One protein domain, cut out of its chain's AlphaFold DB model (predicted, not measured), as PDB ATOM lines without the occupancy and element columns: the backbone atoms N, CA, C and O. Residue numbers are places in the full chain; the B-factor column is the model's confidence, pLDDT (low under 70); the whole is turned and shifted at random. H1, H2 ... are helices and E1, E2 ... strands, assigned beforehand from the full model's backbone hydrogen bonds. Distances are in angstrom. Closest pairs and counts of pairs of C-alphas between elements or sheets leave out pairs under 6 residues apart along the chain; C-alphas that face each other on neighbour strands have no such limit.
ATOM      1  N   SER A  54      62.629 -58.896 -31.634       89.50
ATOM      2  CA  SER A  54      62.666 -59.471 -32.984       89.50
ATOM      3  C   SER A  54      61.858 -60.767 -33.108       89.50
ATOM      4  O   SER A  54      61.493 -61.165 -34.210       89.50
ATOM      5  N   SER A  55      61.527 -61.402 -31.977       88.94
ATOM      6  CA  SER A  55      60.692 -62.610 -31.948       88.94
ATOM      7  C   SER A  55      59.196 -62.331 -32.134       88.94
ATOM      8  O   SER A  55      58.414 -63.270 -32.295       88.94
ATOM      9  N   PHE A  56      58.796 -61.056 -32.112       87.38
ATOM     10  CA  PHE A  56      57.417 -60.625 -32.290       87.38
ATOM     11  C   PHE A  56      57.232 -59.971 -33.660       87.38
ATOM     12  O   PHE A  56      58.007 -59.110 -34.065       87.38
ATOM     13  N   GLU A  57      56.148 -60.319 -34.347       88.94
ATOM     14  CA  GLU A  57      55.747 -59.674 -35.604       88.94
ATOM     15  C   GLU A  57      55.298 -58.225 -35.377       88.94
ATOM     16  O   GLU A  57      55.355 -57.382 -36.273       88.94
ATOM     17  N   ARG A  58      54.809 -57.934 -34.166       87.06
ATOM     18  CA  ARG A  58      54.279 -56.628 -33.788       87.06
ATOM     19  C   ARG A  58      54.532 -56.341 -32.317       87.06
ATOM     20  O   ARG A  58      54.182 -57.144 -31.456       87.06
ATOM     21  N   VAL A  59      55.039 -55.145 -32.036       90.88
ATOM     22  CA  VAL A  59      55.123 -54.578 -30.685       90.88
ATOM     23  C   VAL A  59      54.191 -53.370 -30.620       90.88
ATOM     24  O   VAL A  59      54.360 -52.416 -31.375       90.88
ATOM     25  N   LEU A  60      53.186 -53.422 -29.748       92.56
ATOM     26  CA  LEU A  60      52.216 -52.349 -29.540       92.56
ATOM     27  C   LEU A  60      52.398 -51.740 -28.151       92.56
ATOM     28  O   LEU A  60      52.323 -52.443 -27.147       92.56
ATOM     29  N   VAL A  61      52.547 -50.423 -28.074       95.19
ATOM     30  CA  VAL A  61      52.607 -49.705 -26.797       95.19
ATOM     31  C   VAL A  61      51.264 -49.023 -26.510       95.19
ATOM     32  O   VAL A  61      50.705 -48.329 -27.358       95.19
ATOM     33  N   ILE A  62      50.727 -49.206 -25.305       94.88
ATOM     34  CA  ILE A  62      49.500 -48.552 -24.832       94.88
ATOM     35  C   ILE A  62      49.835 -47.781 -23.561       94.88
ATOM     36  O   ILE A  62      50.023 -48.378 -22.503       94.88
ATOM     37  N   ALA A  63      49.896 -46.455 -23.652       94.94
ATOM     38  CA  ALA A  63      50.219 -45.587 -22.527       94.94
ATOM     39  C   ALA A  63      48.976 -44.829 -22.046       94.94
ATOM     40  O   ALA A  63      48.352 -44.112 -22.823       94.94
ATOM     41  N   ILE A  64      48.598 -44.979 -20.774       93.12
ATOM     42  CA  ILE A  64      47.363 -44.412 -20.216       93.12
ATOM     43  C   ILE A  64      47.584 -43.759 -18.840       93.12
ATOM     44  O   ILE A  64      48.321 -44.266 -17.988       93.12
ATOM     45  N   GLY A  65      46.943 -42.612 -18.613       89.94
ATOM     46  CA  GLY A  65      47.013 -41.852 -17.358       89.94
ATOM     47  C   GLY A  65      47.851 -40.569 -17.446       89.94
ATOM     48  O   GLY A  65      48.410 -40.227 -18.487       89.94
ATOM     49  N   LYS A  66      47.946 -39.831 -16.332       90.56
ATOM     50  CA  LYS A  66      48.586 -38.498 -16.285       90.56
ATOM     51  C   LYS A  66      50.057 -38.513 -16.695       90.56
ATOM     52  O   LYS A  66      50.525 -37.574 -17.322       90.56
ATOM     53  N   ALA A  67      50.764 -39.578 -16.336       90.81
ATOM     54  CA  ALA A  67      52.186 -39.751 -16.598       90.81
ATOM     55  C   ALA A  67      52.469 -40.568 -17.869       90.81
ATOM     56  O   ALA A  67      53.621 -40.900 -18.139       90.81
ATOM     57  N   ALA A  68      51.438 -40.922 -18.647       92.75
ATOM     58  CA  ALA A  68      51.573 -41.783 -19.821       92.75
ATOM     59  C   ALA A  68      52.593 -41.260 -20.835       92.75
ATOM     60  O   ALA A  68      53.415 -42.034 -21.315       92.75
ATOM     61  N   HIS A  69      52.573 -39.955 -21.111       94.44
ATOM     62  CA  HIS A  69      53.515 -39.329 -22.031       94.44
ATOM     63  C   HIS A  69      54.960 -39.458 -21.543       94.44
ATOM     64  O   HIS A  69      55.793 -40.005 -22.251       94.44
ATOM     65  N   THR A  70      55.245 -39.059 -20.303       92.81
ATOM     66  CA  THR A  70      56.598 -39.126 -19.728       92.81
ATOM     67  C   THR A  70      57.122 -40.563 -19.612       92.81
ATOM     68  O   THR A  70      58.306 -40.820 -19.829       92.81
ATOM     69  N   MET A  71      56.248 -41.522 -19.286       93.12
ATOM     70  CA  MET A  71      56.600 -42.947 -19.299       93.12
ATOM     71  C   MET A  71      56.930 -43.421 -20.714       93.12
ATOM     72  O   MET A  71      57.893 -44.160 -20.900       93.12
ATOM     73  N   LEU A  72      56.153 -42.986 -21.709       95.06
ATOM     74  CA  LEU A  72      56.413 -43.321 -23.102       95.06
ATOM     75  C   LEU A  72      57.747 -42.741 -23.578       95.06
ATOM     76  O   LEU A  72      58.531 -43.473 -24.171       95.06
ATOM     77  N   GLU A  73      58.023 -41.469 -23.297       94.50
ATOM     78  CA  GLU A  73      59.302 -40.833 -23.636       94.50
ATOM     79  C   GLU A  73      60.480 -41.611 -23.049       94.50
ATOM     80  O   GLU A  73      61.446 -41.907 -23.749       94.50
ATOM     81  N   SER A  74      60.363 -42.015 -21.783       92.50
ATOM     82  CA  SER A  74      61.394 -42.802 -21.105       92.50
ATOM     83  C   SER A  74      61.562 -44.193 -21.728       92.50
ATOM     84  O   SER A  74      62.682 -44.682 -21.840       92.50
ATOM     85  N   LEU A  75      60.475 -44.838 -22.170       92.31
ATOM     86  CA  LEU A  75      60.546 -46.118 -22.880       92.31
ATOM     87  C   LEU A  75      61.214 -45.968 -24.253       92.31
ATOM     88  O   LEU A  75      62.102 -46.750 -24.585       92.31
ATOM     89  N   VAL A  76      60.790 -44.985 -25.049       93.94
ATOM     90  CA  VAL A  76      61.311 -44.727 -26.403       93.94
ATOM     91  C   VAL A  76      62.785 -44.331 -26.355       93.94
ATOM     92  O   VAL A  76      63.556 -44.786 -27.193       93.94
ATOM     93  N   ALA A  77      63.216 -43.575 -25.343       92.56
ATOM     94  CA  ALA A  77      64.630 -43.262 -25.138       92.56
ATOM     95  C   ALA A  77      65.499 -44.522 -24.952       92.56
ATOM     96  O   ALA A  77      66.616 -44.572 -25.457       92.56
ATOM     97  N   GLN A  78      64.973 -45.548 -24.272       90.50
ATOM     98  CA  GLN A  78      65.691 -46.805 -24.033       90.50
ATOM     99  C   GLN A  78      65.575 -47.786 -25.203       90.50
ATOM    100  O   GLN A  78      66.512 -48.527 -25.473       90.50
ATOM    101  N   THR A  79      64.417 -47.840 -25.863       90.31
ATOM    102  CA  THR A  79      64.080 -48.885 -26.848       90.31
ATOM    103  C   THR A  79      64.214 -48.446 -28.301       90.31
ATOM    104  O   THR A  79      64.300 -49.295 -29.187       90.31
ATOM    105  N   GLY A  80      64.252 -47.139 -28.558       91.19
ATOM    106  CA  GLY A  80      64.133 -46.571 -29.891       91.19
ATOM    107  C   GLY A  80      62.676 -46.379 -30.343       91.19
ATOM    108  O   GLY A  80      61.743 -46.444 -29.537       91.19
ATOM    109  N   PRO A  81      62.469 -46.097 -31.642       92.12
ATOM    110  CA  PRO A  81      61.151 -45.831 -32.208       92.12
ATOM    111  C   PRO A  81      60.170 -46.987 -32.000       92.12
ATOM    112  O   PRO A  81      60.480 -48.143 -32.277       92.12
ATOM    113  N   MET A  82      58.958 -46.653 -31.564       94.00
ATOM    114  CA  MET A  82      57.878 -47.595 -31.273       94.00
ATOM    115  C   MET A  82      56.562 -47.090 -31.868       94.00
ATOM    116  O   MET A  82      56.488 -45.973 -32.380       94.00
ATOM    117  N   GLN A  83      55.515 -47.911 -31.806       95.25
ATOM    118  CA  GLN A  83      54.178 -47.528 -32.252       95.25
ATOM    119  C   GLN A  83      53.126 -47.856 -31.205       95.25
ATOM    120  O   GLN A  83      53.243 -48.828 -30.452       95.25
ATOM    121  N   GLY A  84      52.072 -47.046 -31.164       96.56
ATOM    122  CA  GLY A  84      51.091 -47.219 -30.113       96.56
ATOM    123  C   GLY A  84      50.015 -46.163 -30.000       96.56
ATOM    124  O   GLY A  84      49.765 -45.353 -30.895       96.56
ATOM    125  N   ILE A  85      49.358 -46.206 -28.848       97.00
ATOM    126  CA  ILE A  85      48.280 -45.301 -28.471       97.00
ATOM    127  C   ILE A  85      48.604 -44.691 -27.110       97.00
ATOM    128  O   ILE A  85      49.010 -45.398 -26.187       97.00
ATOM    129  N   VAL A  86      48.385 -43.384 -26.985       97.12
ATOM    130  CA  VAL A  86      48.560 -42.628 -25.745       97.12
ATOM    131  C   VAL A  86      47.244 -41.966 -25.367       97.12
ATOM    132  O   VAL A  86      46.683 -41.219 -26.161       97.12
ATOM    133  N   CYS A  87      46.754 -42.219 -24.156       95.00
ATOM    134  CA  CYS A  87      45.616 -41.517 -23.565       95.00
ATOM    135  C   CYS A  87      46.086 -40.797 -22.297       95.00
ATOM    136  O   CYS A  87      46.325 -41.430 -21.266       95.00
ATOM    137  N   SER A  88      46.249 -39.478 -22.370       94.12
ATOM    138  CA  SER A  88      46.843 -38.673 -21.297       94.12
ATOM    139  C   SER A  88      46.179 -37.304 -21.175       94.12
ATOM    140  O   SER A  88      45.390 -36.904 -22.029       94.12
ATOM    141  N   VAL A  89      46.553 -36.539 -20.145       90.44
ATOM    142  CA  VAL A  89      46.368 -35.078 -20.178       90.44
ATOM    143  C   VAL A  89      47.214 -34.459 -21.307       90.44
ATOM    144  O   VAL A  89      48.180 -35.099 -21.754       90.44
ATOM    145  N   PRO A  90      46.910 -33.225 -21.762       87.31
ATOM    146  CA  PRO A  90      47.785 -32.500 -22.679       87.31
ATOM    147  C   PRO A  90      49.213 -32.462 -22.132       87.31
ATOM    148  O   PRO A  90      49.433 -32.061 -20.989       87.31
ATOM    149  N   SER A  91      50.175 -32.937 -22.918       81.06
ATOM    150  CA  SER A  91      51.574 -33.022 -22.498       81.06
ATOM    151  C   SER A  91      52.510 -33.040 -23.702       81.06
ATOM    152  O   SER A  91      52.297 -33.815 -24.633       81.06
ATOM    153  N   GLY A  92      53.535 -32.183 -23.633       82.50
ATOM    154  CA  GLY A  92      54.723 -32.212 -24.486       82.50
ATOM    155  C   GLY A  92      54.484 -32.234 -25.998       82.50
ATOM    156  O   GLY A  92      53.396 -31.966 -26.508       82.50
ATOM    157  N   SER A  93      55.555 -32.550 -26.723       90.62
ATOM    158  CA  SER A  93      55.519 -32.852 -28.153       90.62
ATOM    159  C   SER A  93      55.195 -34.325 -28.361       90.62
ATOM    160  O   SER A  93      55.866 -35.189 -27.800       90.62
ATOM    161  N   GLN A  94      54.198 -34.626 -29.187       93.94
ATOM    162  CA  GLN A  94      53.792 -36.002 -29.471       93.94
ATOM    163  C   GLN A  94      54.952 -36.853 -30.012       93.94
ATOM    164  O   GLN A  94      55.717 -36.408 -30.866       93.94
ATOM    165  N   GLN A  95      55.051 -38.093 -29.531       95.12
ATOM    166  CA  GLN A  95      56.047 -39.054 -29.991       95.12
ATOM    167  C   GLN A  95      55.671 -39.605 -31.380       95.12
ATOM    168  O   GLN A  95      54.523 -40.018 -31.582       95.12
ATOM    169  N   PRO A  96      56.605 -39.646 -32.348       94.75
ATOM    170  CA  PRO A  96      56.351 -40.223 -33.666       94.75
ATOM    171  C   PRO A  96      55.908 -41.688 -33.578       94.75
ATOM    172  O   PRO A  96      56.444 -42.455 -32.787       94.75
ATOM    173  N   GLY A  97      54.940 -42.086 -34.408       95.00
ATOM    174  CA  GLY A  97      54.389 -43.450 -34.401       95.00
ATOM    175  C   GLY A  97      53.260 -43.678 -33.388       95.00
ATOM    176  O   GLY A  97      52.708 -44.778 -33.328       95.00
ATOM    177  N   PHE A  98      52.870 -42.647 -32.631       97.19
ATOM    178  CA  PHE A  98      51.822 -42.742 -31.618       97.19
ATOM    179  C   PHE A  98      50.586 -41.920 -31.958       97.19
ATOM    180  O   PHE A  98      50.661 -40.778 -32.407       97.19
ATOM    181  N   ARG A  99      49.418 -42.501 -31.677       96.88
ATOM    182  CA  ARG A  99      48.129 -41.802 -31.722       96.88
ATOM    183  C   ARG A  99      47.781 -41.292 -30.331       96.88
ATOM    184  O   ARG A  99      47.668 -42.092 -29.405       96.88
ATOM    185  N   TYR A 100      47.587 -39.986 -30.200       96.81
ATOM    186  CA  TYR A 100      47.272 -39.339 -28.929       96.81
ATOM    187  C   TYR A 100      45.778 -39.051 -28.791       96.81
ATOM    188  O   TYR A 100      45.143 -38.592 -29.737       96.81
ATOM    189  N   PHE A 101      45.259 -39.276 -27.587       96.31
ATOM    190  CA  PHE A 101      43.913 -38.920 -27.158       96.31
ATOM    191  C   PHE A 101      43.991 -38.139 -25.849       96.31
ATOM    192  O   PHE A 101      44.648 -38.568 -24.893       96.31
ATOM    193  N   VAL A 102      43.313 -36.995 -25.797       95.44
ATOM    194  CA  VAL A 102      43.331 -36.116 -24.618       95.44
ATOM    195  C   VAL A 102      42.207 -36.509 -23.659       95.44
ATOM    196  O   VAL A 102      41.143 -35.888 -23.615       95.44
ATOM    197  N   GLY A 103      42.436 -37.584 -22.906       89.19
ATOM    198  CA  GLY A 103      41.452 -38.155 -21.991       89.19
ATOM    199  C   GLY A 103      41.078 -37.207 -20.847       89.19
ATOM    200  O   GLY A 103      41.922 -36.511 -20.277       89.19
ATOM    201  N   GLY A 104      39.798 -37.205 -20.489       84.44
ATOM    202  CA  GLY A 104      39.258 -36.404 -19.398       84.44
ATOM    203  C   GLY A 104      39.731 -36.885 -18.025       84.44
ATOM    204  O   GLY A 104      39.890 -38.081 -17.781       84.44
ATOM    205  N   HIS A 105      39.962 -35.941 -17.112       81.31
ATOM    206  CA  HIS A 105      40.250 -36.216 -15.707       81.31
ATOM    207  C   HIS A 105      39.806 -35.022 -14.840       81.31
ATOM    208  O   HIS A 105      40.155 -33.889 -15.170       81.31
ATOM    209  N   PRO A 106      39.118 -35.223 -13.697       84.62
ATOM    210  CA  PRO A 106      38.801 -36.508 -13.059       84.62
ATOM    211  C   PRO A 106      37.594 -37.240 -13.662       84.62
ATOM    212  O   PRO A 106      37.379 -38.399 -13.326       84.62
ATOM    213  N   LEU A 107      36.825 -36.593 -14.541       87.06
ATOM    214  CA  LEU A 107      35.682 -37.190 -15.236       87.06
ATOM    215  C   LEU A 107      36.039 -37.505 -16.698       87.06
ATOM    216  O   LEU A 107      36.790 -36.732 -17.301       87.06
ATOM    217  N   PRO A 108      35.512 -38.603 -17.272       85.00
ATOM    218  CA  PRO A 108      35.744 -38.943 -18.669       85.00
ATOM    219  C   PRO A 108      35.140 -37.897 -19.612       85.00
ATOM    220  O   PRO A 108      34.111 -37.292 -19.317       85.00
ATOM    221  N   ASN A 109      35.772 -37.717 -20.769       88.88
ATOM    222  CA  ASN A 109      35.278 -36.885 -21.866       88.88
ATOM    223  C   ASN A 109      35.136 -37.730 -23.151       88.88
ATOM    224  O   ASN A 109      35.373 -38.939 -23.156       88.88
ATOM    225  N   GLU A 110      34.758 -37.104 -24.265       92.19
ATOM    226  CA  GLU A 110      34.625 -37.795 -25.557       92.19
ATOM    227  C   GLU A 110      35.938 -38.431 -26.035       92.19
ATOM    228  O   GLU A 110      35.933 -39.510 -26.632       92.19
ATOM    229  N   GLU A 111      37.065 -37.779 -25.754       93.88
ATOM    230  CA  GLU A 111      38.402 -38.289 -26.053       93.88
ATOM    231  C   GLU A 111      38.736 -39.536 -25.232       93.88
ATOM    232  O   GLU A 111      39.352 -40.454 -25.769       93.88
ATOM    233  N   SER A 112      38.252 -39.642 -23.988       86.88
ATOM    234  CA  SER A 112      38.377 -40.865 -23.190       86.88
ATOM    235  C   SER A 112      37.707 -42.058 -23.872       86.88
ATOM    236  O   SER A 112      38.246 -43.164 -23.887       86.88
ATOM    237  N   ILE A 113      36.543 -41.827 -24.485       89.88
ATOM    238  CA  ILE A 113      35.780 -42.855 -25.200       89.88
ATOM    239  C   ILE A 113      36.452 -43.194 -26.536       89.88
ATOM    240  O   ILE A 113      36.552 -44.368 -26.904       89.88
ATOM    241  N   ARG A 114      36.928 -42.185 -27.279       93.31
ATOM    242  CA  ARG A 114      37.658 -42.389 -28.541       93.31
ATOM    243  C   ARG A 114      38.963 -43.151 -28.320       93.31
ATOM    244  O   ARG A 114      39.219 -44.112 -29.047       93.31
ATOM    245  N   GLY A 115      39.721 -42.789 -27.287       92.88
ATOM    246  CA  GLY A 115      40.939 -43.481 -26.877       92.88
ATOM    247  C   GLY A 115      40.673 -44.933 -26.499       92.88
ATOM    248  O   GLY A 115      41.329 -45.837 -27.017       92.88
ATOM    249  N   ALA A 116      39.636 -45.188 -25.697       89.00
ATOM    250  CA  ALA A 116      39.250 -46.545 -25.326       89.00
ATOM    251  C   ALA A 116      38.843 -47.406 -26.533       89.00
ATOM    252  O   ALA A 116      39.296 -48.544 -26.662       89.00
ATOM    253  N   LYS A 117      38.051 -46.860 -27.465       89.12
ATOM    254  CA  LYS A 117      37.693 -47.551 -28.716       89.12
ATOM    255  C   LYS A 117      38.919 -47.849 -29.577       89.12
ATOM    256  O   LYS A 117      39.031 -48.955 -30.097       89.12
ATOM    257  N   ALA A 118      39.842 -46.897 -29.708       93.38
ATOM    258  CA  ALA A 118      41.073 -47.091 -30.467       93.38
ATOM    259  C   ALA A 118      41.959 -48.181 -29.849       93.38
ATOM    260  O   ALA A 118      42.492 -49.014 -30.581       93.38
ATOM    261  N   ILE A 119      42.073 -48.214 -28.516       90.25
ATOM    262  CA  ILE A 119      42.787 -49.270 -27.789       90.25
ATOM    263  C   ILE A 119      42.132 -50.629 -28.044       90.25
ATOM    264  O   ILE A 119      42.829 -51.570 -28.406       90.25
ATOM    265  N   LEU A 120      40.806 -50.736 -27.915       86.69
ATOM    266  CA  LEU A 120      40.086 -51.988 -28.166       86.69
ATOM    267  C   LEU A 120      40.283 -52.492 -29.598       86.69
ATOM    268  O   LEU A 120      40.556 -53.672 -29.798       86.69
ATOM    269  N   GLN A 121      40.191 -51.602 -30.586       89.44
ATOM    270  CA  GLN A 121      40.455 -51.941 -31.984       89.44
ATOM    271  C   GLN A 121      41.893 -52.429 -32.178       89.44
ATOM    272  O   GLN A 121      42.100 -53.477 -32.783       89.44
ATOM    273  N   ALA A 122      42.882 -51.724 -31.627       89.44
ATOM    274  CA  ALA A 122      44.281 -52.119 -31.747       89.44
ATOM    275  C   ALA A 122      44.549 -53.480 -31.090       89.44
ATOM    276  O   ALA A 122      45.194 -54.331 -31.695       89.44
ATOM    277  N   VAL A 123      43.996 -53.709 -29.893       85.12
ATOM    278  CA  VAL A 123      44.133 -54.969 -29.151       85.12
ATOM    279  C   VAL A 123      43.394 -56.127 -29.828       85.12
ATOM    280  O   VAL A 123      43.860 -57.259 -29.765       85.12
ATOM    281  N   SER A 124      42.285 -55.871 -30.527       83.62
ATOM    282  CA  SER A 124      41.551 -56.913 -31.264       83.62
ATOM    283  C   SER A 124      42.322 -57.508 -32.450       83.62
ATOM    284  O   SER A 124      41.997 -58.599 -32.903       83.62
ATOM    285  N   LEU A 125      43.356 -56.811 -32.933       85.31
ATOM    286  CA  LEU A 125      44.189 -57.219 -34.070       85.31
ATOM    287  C   LEU A 125      45.466 -57.961 -33.639       85.31
ATOM    288  O   LEU A 125      46.371 -58.159 -34.449       85.31
ATOM    289  N   ILE A 126      45.581 -58.293 -32.355       84.94
ATOM    290  CA  ILE A 126      46.767 -58.895 -31.748       84.94
ATOM    291  C   ILE A 126      46.662 -60.413 -31.804       84.94
ATOM    292  O   ILE A 126      45.627 -60.985 -31.468       84.94
ATOM    293  N   ASN A 127      47.763 -61.055 -32.186       82.12
ATOM    294  CA  ASN A 127      47.906 -62.507 -32.240       82.12
ATOM    295  C   ASN A 127      48.913 -63.010 -31.182       82.12
ATOM    296  O   ASN A 127      49.436 -62.255 -30.359       82.12
ATOM    297  N   GLU A 128      49.188 -64.308 -31.192       79.62
ATOM    298  CA  GLU A 128      50.163 -64.979 -30.329       79.62
ATOM    299  C   GLU A 128      51.626 -64.590 -30.596       79.62
ATOM    300  O   GLU A 128      52.485 -64.847 -29.752       79.62
ATOM    301  N   HIS A 129      51.902 -63.950 -31.734       84.62
ATOM    302  CA  HIS A 129      53.216 -63.448 -32.145       84.62
ATOM    303  C   HIS A 129      53.367 -61.940 -31.914       84.62
ATOM    304  O   HIS A 129      54.281 -61.308 -32.436       84.62
ATOM    305  N   SER A 130      52.475 -61.347 -31.124       84.81
ATOM    306  CA  SER A 130      52.480 -59.923 -30.811       84.81
ATOM    307  C   SER A 130      52.864 -59.677 -29.351       84.81
ATOM    308  O   SER A 130      52.485 -60.432 -28.455       84.81
ATOM    309  N   LEU A 131      53.566 -58.575 -29.097       86.75
ATOM    310  CA  LEU A 131      53.870 -58.067 -27.763       86.75
ATOM    311  C   LEU A 131      53.084 -56.780 -27.513       86.75
ATOM    312  O   LEU A 131      53.077 -55.879 -28.348       86.75
ATOM    313  N   VAL A 132      52.466 -56.666 -26.337       87.69
ATOM    314  CA  VAL A 132      51.843 -55.417 -25.883       87.69
ATOM    315  C   VAL A 132      52.549 -54.915 -24.648       87.69
ATOM    316  O   VAL A 132      52.706 -55.672 -23.694       87.69
ATOM    317  N   ILE A 133      52.924 -53.641 -24.658       89.00
ATOM    318  CA  ILE A 133      53.541 -52.939 -23.538       89.00
ATOM    319  C   ILE A 133      52.532 -51.922 -23.013       89.00
ATOM    320  O   ILE A 133      52.253 -50.912 -23.657       89.00
ATOM    321  N   TYR A 134      51.980 -52.183 -21.832       89.00
ATOM    322  CA  TYR A 134      51.076 -51.247 -21.161       89.00
ATOM    323  C   TYR A 134      51.850 -50.329 -20.215       89.00
ATOM    324  O   TYR A 134      52.481 -50.828 -19.294       89.00
ATOM    325  N   LEU A 135      51.746 -49.010 -20.389       90.38
ATOM    326  CA  LEU A 135      52.288 -47.991 -19.482       90.38
ATOM    327  C   LEU A 135      51.124 -47.316 -18.748       90.38
ATOM    328  O   LEU A 135      50.463 -46.439 -19.297       90.38
ATOM    329  N   ILE A 136      50.832 -47.740 -17.520       86.94
ATOM    330  CA  ILE A 136      49.621 -47.325 -16.791       86.94
ATOM    331  C   ILE A 136      50.001 -46.454 -15.604       86.94
ATOM    332  O   ILE A 136      50.803 -46.877 -14.781       86.94
ATOM    333  N   SER A 137      49.378 -45.279 -15.489       85.88
ATOM    334  CA  SER A 137      49.529 -44.369 -14.348       85.88
ATOM    335  C   SER A 137      48.197 -43.873 -13.786       85.88
ATOM    336  O   SER A 137      47.124 -44.142 -14.331       85.88
ATOM    337  N   GLY A 138      48.259 -43.131 -12.676       82.25
ATOM    338  CA  GLY A 138      47.081 -42.537 -12.048       82.25
ATOM    339  C   GLY A 138      46.249 -41.696 -13.025       82.25
ATOM    340  O   GLY A 138      46.783 -40.969 -13.865       82.25
ATOM    341  N   GLY A 139      44.923 -41.793 -12.904       82.88
ATOM    342  CA  GLY A 139      43.962 -41.119 -13.784       82.88
ATOM    343  C   GLY A 139      43.535 -41.920 -15.019       82.88
ATOM    344  O   GLY A 139      42.616 -41.491 -15.713       82.88
ATOM    345  N   ALA A 140      44.129 -43.093 -15.263       83.25
ATOM    346  CA  ALA A 140      43.766 -43.971 -16.376       83.25
ATOM    347  C   ALA A 140      42.267 -44.328 -16.425       83.25
ATOM    348  O   ALA A 140      41.705 -44.398 -17.512       83.25
ATOM    349  N   SER A 141      41.609 -44.480 -15.269       78.44
ATOM    350  CA  SER A 141      40.181 -44.824 -15.178       78.44
ATOM    351  C   SER A 141      39.248 -43.768 -15.770       78.44
ATOM    352  O   SER A 141      38.197 -44.107 -16.281       78.44
ATOM    353  N   ALA A 142      39.611 -42.487 -15.701       81.38
ATOM    354  CA  ALA A 142      38.823 -41.419 -16.315       81.38
ATOM    355  C   ALA A 142      39.229 -41.190 -17.781       81.38
ATOM    356  O   ALA A 142      38.405 -40.830 -18.619       81.38
ATOM    357  N   MET A 143      40.505 -41.417 -18.108       84.62
ATOM    358  CA  MET A 143      41.064 -41.149 -19.435       84.62
ATOM    359  C   MET A 143      40.797 -42.249 -20.460       84.62
ATOM    360  O   MET A 143      40.943 -41.999 -21.649       84.62
ATOM    361  N   VAL A 144      40.451 -43.457 -20.024       85.00
ATOM    362  CA  VAL A 144      40.113 -44.579 -20.900       85.00
ATOM    363  C   VAL A 144      38.890 -45.263 -20.320       85.00
ATOM    364  O   VAL A 144      38.997 -46.057 -19.392       85.00
ATOM    365  N   GLU A 145      37.730 -44.947 -20.884       80.38
ATOM    366  CA  GLU A 145      36.447 -45.467 -20.424       80.38
ATOM    367  C   GLU A 145      35.641 -45.965 -21.622       80.38
ATOM    368  O   GLU A 145      35.543 -45.297 -22.655       80.38
ATOM    369  N   VAL A 146      35.047 -47.148 -21.481       73.25
ATOM    370  CA  VAL A 146      34.102 -47.681 -22.461       73.25
ATOM    371  C   VAL A 146      32.741 -47.654 -21.789       73.25
ATOM    372  O   VAL A 146      32.486 -48.510 -20.938       73.25
ATOM    373  N   PRO A 147      31.849 -46.713 -22.148       64.69
ATOM    374  CA  PRO A 147      30.515 -46.708 -21.582       64.69
ATOM    375  C   PRO A 147      29.868 -48.047 -21.916       64.69
ATOM    376  O   PRO A 147      29.733 -48.407 -23.087       64.69
ATOM    377  N   ALA A 160      43.300 -64.319 -23.429       37.59
ATOM    378  CA  ALA A 160      43.990 -64.802 -22.231       37.59
ATOM    379  C   ALA A 160      45.499 -65.103 -22.393       37.59
ATOM    380  O   ALA A 160      46.089 -65.743 -21.521       37.59
ATOM    381  N   ARG A 161      46.140 -64.697 -23.499       38.47
ATOM    382  CA  ARG A 161      47.529 -65.073 -23.816       38.47
ATOM    383  C   ARG A 161      48.481 -63.928 -24.174       38.47
ATOM    384  O   ARG A 161      49.674 -64.206 -24.246       38.47
ATOM    385  N   THR A 162      48.024 -62.675 -24.261       39.69
ATOM    386  CA  THR A 162      48.888 -61.551 -24.689       39.69
ATOM    387  C   THR A 162      48.877 -60.365 -23.724       39.69
ATOM    388  O   THR A 162      48.591 -59.234 -24.103       39.69
ATOM    389  N   LEU A 163      49.204 -60.595 -22.451       40.22
ATOM    390  CA  LEU A 163      49.415 -59.494 -21.507       40.22
ATOM    391  C   LEU A 163      50.761 -59.631 -20.797       40.22
ATOM    392  O   LEU A 163      50.873 -60.299 -19.765       40.22
ATOM    393  N   ILE A 164      51.752 -58.921 -21.325       42.00
ATOM    394  CA  ILE A 164      52.854 -58.397 -20.524       42.00
ATOM    395  C   ILE A 164      52.451 -56.963 -20.172       42.00
ATOM    396  O   ILE A 164      52.748 -55.992 -20.858       42.00
ATOM    397  N   ALA A 165      51.660 -56.826 -19.111       39.34
ATOM    398  CA  ALA A 165      51.426 -55.518 -18.530       39.34
ATOM    399  C   ALA A 165      52.696 -55.118 -17.779       39.34
ATOM    400  O   ALA A 165      52.946 -55.600 -16.676       39.34
ATOM    401  N   ILE A 166      53.499 -54.233 -18.366       44.78
ATOM    402  CA  ILE A 166      54.592 -53.567 -17.651       44.78
ATOM    403  C   ILE A 166      53.962 -52.440 -16.832       44.78
ATOM    404  O   ILE A 166      54.119 -51.251 -17.088       44.78
ATOM    405  N   ALA A 167      53.180 -52.832 -15.828       42.66
ATOM    406  CA  ALA A 167      52.698 -51.917 -14.813       42.66
ATOM    407  C   ALA A 167      53.891 -51.521 -13.929       42.66
ATOM    408  O   ALA A 167      54.101 -52.080 -12.858       42.66
ATOM    409  N   LEU A 168      54.684 -50.548 -14.382       43.19
ATOM    410  CA  LEU A 168      55.831 -50.020 -13.631       43.19
ATOM    411  C   LEU A 168      55.439 -49.151 -12.426       43.19
ATOM    412  O   LEU A 168      56.296 -48.592 -11.752       43.19
ATOM    413  N   LEU A 169      54.152 -49.070 -12.089       40.03
ATOM    414  CA  LEU A 169      53.680 -48.388 -10.891       40.03
ATOM    415  C   LEU A 169      53.259 -49.397  -9.824       40.03
ATOM    416  O   LEU A 169      52.085 -49.563  -9.506       40.03
ATOM    417  N   ARG A 170      54.260 -50.017  -9.190       35.66
ATOM    418  CA  ARG A 170      54.107 -50.595  -7.843       35.66
ATOM    419  C   ARG A 170      54.027 -49.534  -6.730       35.66
ATOM    420  O   ARG A 170      54.053 -49.907  -5.566       35.66
ATOM    421  N   LEU A 171      53.921 -48.239  -7.050       32.06
ATOM    422  CA  LEU A 171      54.054 -47.160  -6.058       32.06
ATOM    423  C   LEU A 171      52.870 -46.201  -5.909       32.06
ATOM    424  O   LEU A 171      52.955 -45.290  -5.095       32.06
ATOM    425  N   MET A 172      51.753 -46.379  -6.613       35.06
ATOM    426  CA  MET A 172      50.559 -45.569  -6.341       35.06
ATOM    427  C   MET A 172      49.323 -46.448  -6.453       35.06
ATOM    428  O   MET A 172      49.055 -46.984  -7.525       35.06
ATOM    429  N   ASP A 173      48.628 -46.627  -5.330       34.84
ATOM    430  CA  ASP A 173      47.463 -47.495  -5.162       34.84
ATOM    431  C   ASP A 173      46.519 -47.464  -6.369       34.84
ATOM    432  O   ASP A 173      45.757 -46.523  -6.592       34.84
ATOM    433  N   CYS A 174      46.579 -48.531  -7.162       30.48
ATOM    434  CA  CYS A 174      45.641 -48.790  -8.237       30.48
ATOM    435  C   CYS A 174      44.587 -49.771  -7.712       30.48
ATOM    436  O   CYS A 174      44.928 -50.775  -7.081       30.48
ATOM    437  N   MET A 175      43.312 -49.464  -7.970       34.97
ATOM    438  CA  MET A 175      42.140 -50.211  -7.501       34.97
ATOM    439  C   MET A 175      42.306 -51.745  -7.570       34.97
ATOM    440  O   MET A 175      42.856 -52.256  -8.556       34.97
ATOM    441  N   PRO A 176      41.754 -52.502  -6.599       34.66
ATOM    442  CA  PRO A 176      41.902 -53.960  -6.509       34.66
ATOM    443  C   PRO A 176      41.523 -54.708  -7.803       34.66
ATOM    444  O   PRO A 176      42.180 -55.686  -8.160       34.66
ATOM    445  N   ASN A 177      40.569 -54.189  -8.584       35.62
ATOM    446  CA  ASN A 177      40.119 -54.816  -9.834       35.62
ATOM    447  C   ASN A 177      41.135 -54.736 -10.993       35.62
ATOM    448  O   ASN A 177      41.178 -55.640 -11.824       35.62
ATOM    449  N   CYS A 178      41.983 -53.700 -11.060       34.28
ATOM    450  CA  CYS A 178      43.060 -53.635 -12.066       34.28
ATOM    451  C   CYS A 178      44.235 -54.546 -11.685       34.28
ATOM    452  O   CYS A 178      44.881 -55.145 -12.548       34.28
ATOM    453  N   ARG A 179      44.478 -54.697 -10.377       36.72
ATOM    454  CA  ARG A 179      45.526 -55.562  -9.832       36.72
ATOM    455  C   ARG A 179      45.263 -57.032 -10.160       36.72
ATOM    456  O   ARG A 179      46.186 -57.724 -10.577       36.72
ATOM    457  N   GLU A 180      44.020 -57.502 -10.054       31.80
ATOM    458  CA  GLU A 180      43.669 -58.883 -10.417       31.80
ATOM    459  C   GLU A 180      43.817 -59.176 -11.915       31.80
ATOM    460  O   GLU A 180      44.319 -60.244 -12.271       31.80
ATOM    461  N   ALA A 181      43.443 -58.235 -12.790       33.81
ATOM    462  CA  ALA A 181      43.599 -58.386 -14.238       33.81
ATOM    463  C   ALA A 181      45.082 -58.450 -14.656       33.81
ATOM    464  O   ALA A 181      45.468 -59.301 -15.457       33.81
ATOM    465  N   CYS A 182      45.927 -57.610 -14.046       32.31
ATOM    466  CA  CYS A 182      47.369 -57.556 -14.298       32.31
ATOM    467  C   CYS A 182      48.126 -58.772 -13.715       32.31
ATOM    468  O   CYS A 182      49.017 -59.340 -14.351       32.31
ATOM    469  N   VAL A 183      47.769 -59.216 -12.502       32.66
ATOM    470  CA  VAL A 183      48.438 -60.338 -11.813       32.66
ATOM    471  C   VAL A 183      48.026 -61.697 -12.388       32.66
ATOM    472  O   VAL A 183      48.870 -62.595 -12.485       32.66
ATOM    473  N   ARG A 184      46.765 -61.877 -12.814       29.52
ATOM    474  CA  ARG A 184      46.324 -63.131 -13.455       29.52
ATOM    475  C   ARG A 184      47.033 -63.391 -14.784       29.52
ATOM    476  O   ARG A 184      47.343 -64.549 -15.054       29.52
ATOM    477  N   SER A 185      47.344 -62.365 -15.582       34.88
ATOM    478  CA  SER A 185      48.055 -62.578 -16.854       34.88
ATOM    479  C   SER A 185      49.533 -62.941 -16.647       34.88
ATOM    480  O   SER A 185      50.060 -63.811 -17.340       34.88
ATOM    481  N   SER A 186      50.177 -62.345 -15.638       31.06
ATOM    482  CA  SER A 186      51.601 -62.545 -15.330       31.06
ATOM    483  C   SER A 186      51.919 -63.995 -14.922       31.06
ATOM    484  O   SER A 186      52.974 -64.534 -15.257       31.06
ATOM    485  N   ARG A 187      50.979 -64.687 -14.255       30.02
ATOM    486  CA  ARG A 187      51.146 -66.103 -13.866       30.02
ATOM    487  C   ARG A 187      51.144 -67.077 -15.050       30.02
ATOM    488  O   ARG A 187      51.756 -68.138 -14.942       30.02
ATOM    489  N   SER A 188      50.528 -66.729 -16.181       30.06
ATOM    490  CA  SER A 188      50.512 -67.597 -17.371       30.06
ATOM    491  C   SER A 188      51.848 -67.620 -18.122       30.06
ATOM    492  O   SER A 188      52.176 -68.630 -18.744       30.06
TER     493      SER A 188
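This is residues 54 to 147 and 160 to 188 of the 202 residues of the protein "DUF4147 domain-containing protein" of Acidobacteria bacterium (UniProt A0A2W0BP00). A parallel four-stranded sheet forms a slab between two helices, H2 over one face and H1 over the other, while a less confident tail with H4 lies beyond the sheet's E4 edge. The 123 printed residues include four named helices and four strands, in the order E1 H1 E2 E3 H2 E4 H3 H4; the sheet order is E3 E2 E1 E4, and the class is mixed. The whole is compact and rounded, with a radius of gyration of the C-alphas of 13.7 A and spans of 38 by 33 by 28 A.

E1, residues 58 to 64, begins at C-alpha 58 (54.279, -56.628, -33.788) and is 19.5 A long. H1 is residues 68 to 79, 16.0 A; E2 84 to 88; E3 98 to 102; H2 110 to 124, 21.1 A; E4 130 to 136, 19.1 A; H3 140 to 143. H4, residues 176 to 188, 19.4 A, ends at C-alpha 188 (50.512, -67.597, -17.371).

N 62 and O 133 of E1 and E4 are 2.8 A apart, N 85 and O 61 of E2 and E1 2.9 A, and N 101 and O 86 of E3 and E2 2.8 A, within hydrogen-bond range. H1, over E1 at a height of 9.7 A, and H2, at 8.9 A over E3 and E2, are on opposite faces: three layers. E1, H1, E2 form a right-handed strand-helix-strand unit, two parallel neighbours joined through a helix; E3, H2, E4 form a split one, with E2 and E1 between. H3 touches H2, Ser 112 and Met 143 having the closest C-alphas, 4.6 A. H4 is apart from the sheet's strands and other helices. Every O i to N i+4 pair is within range in H1 and H2, 6 of 9 in H4; H3 is too short for one.

Residues 148 to 159 are not printed; C-alphas 147 and 160 are 22.6 A apart. No link printed whole is long. Residue 147 and residues 160 to 188 have pLDDT under 70.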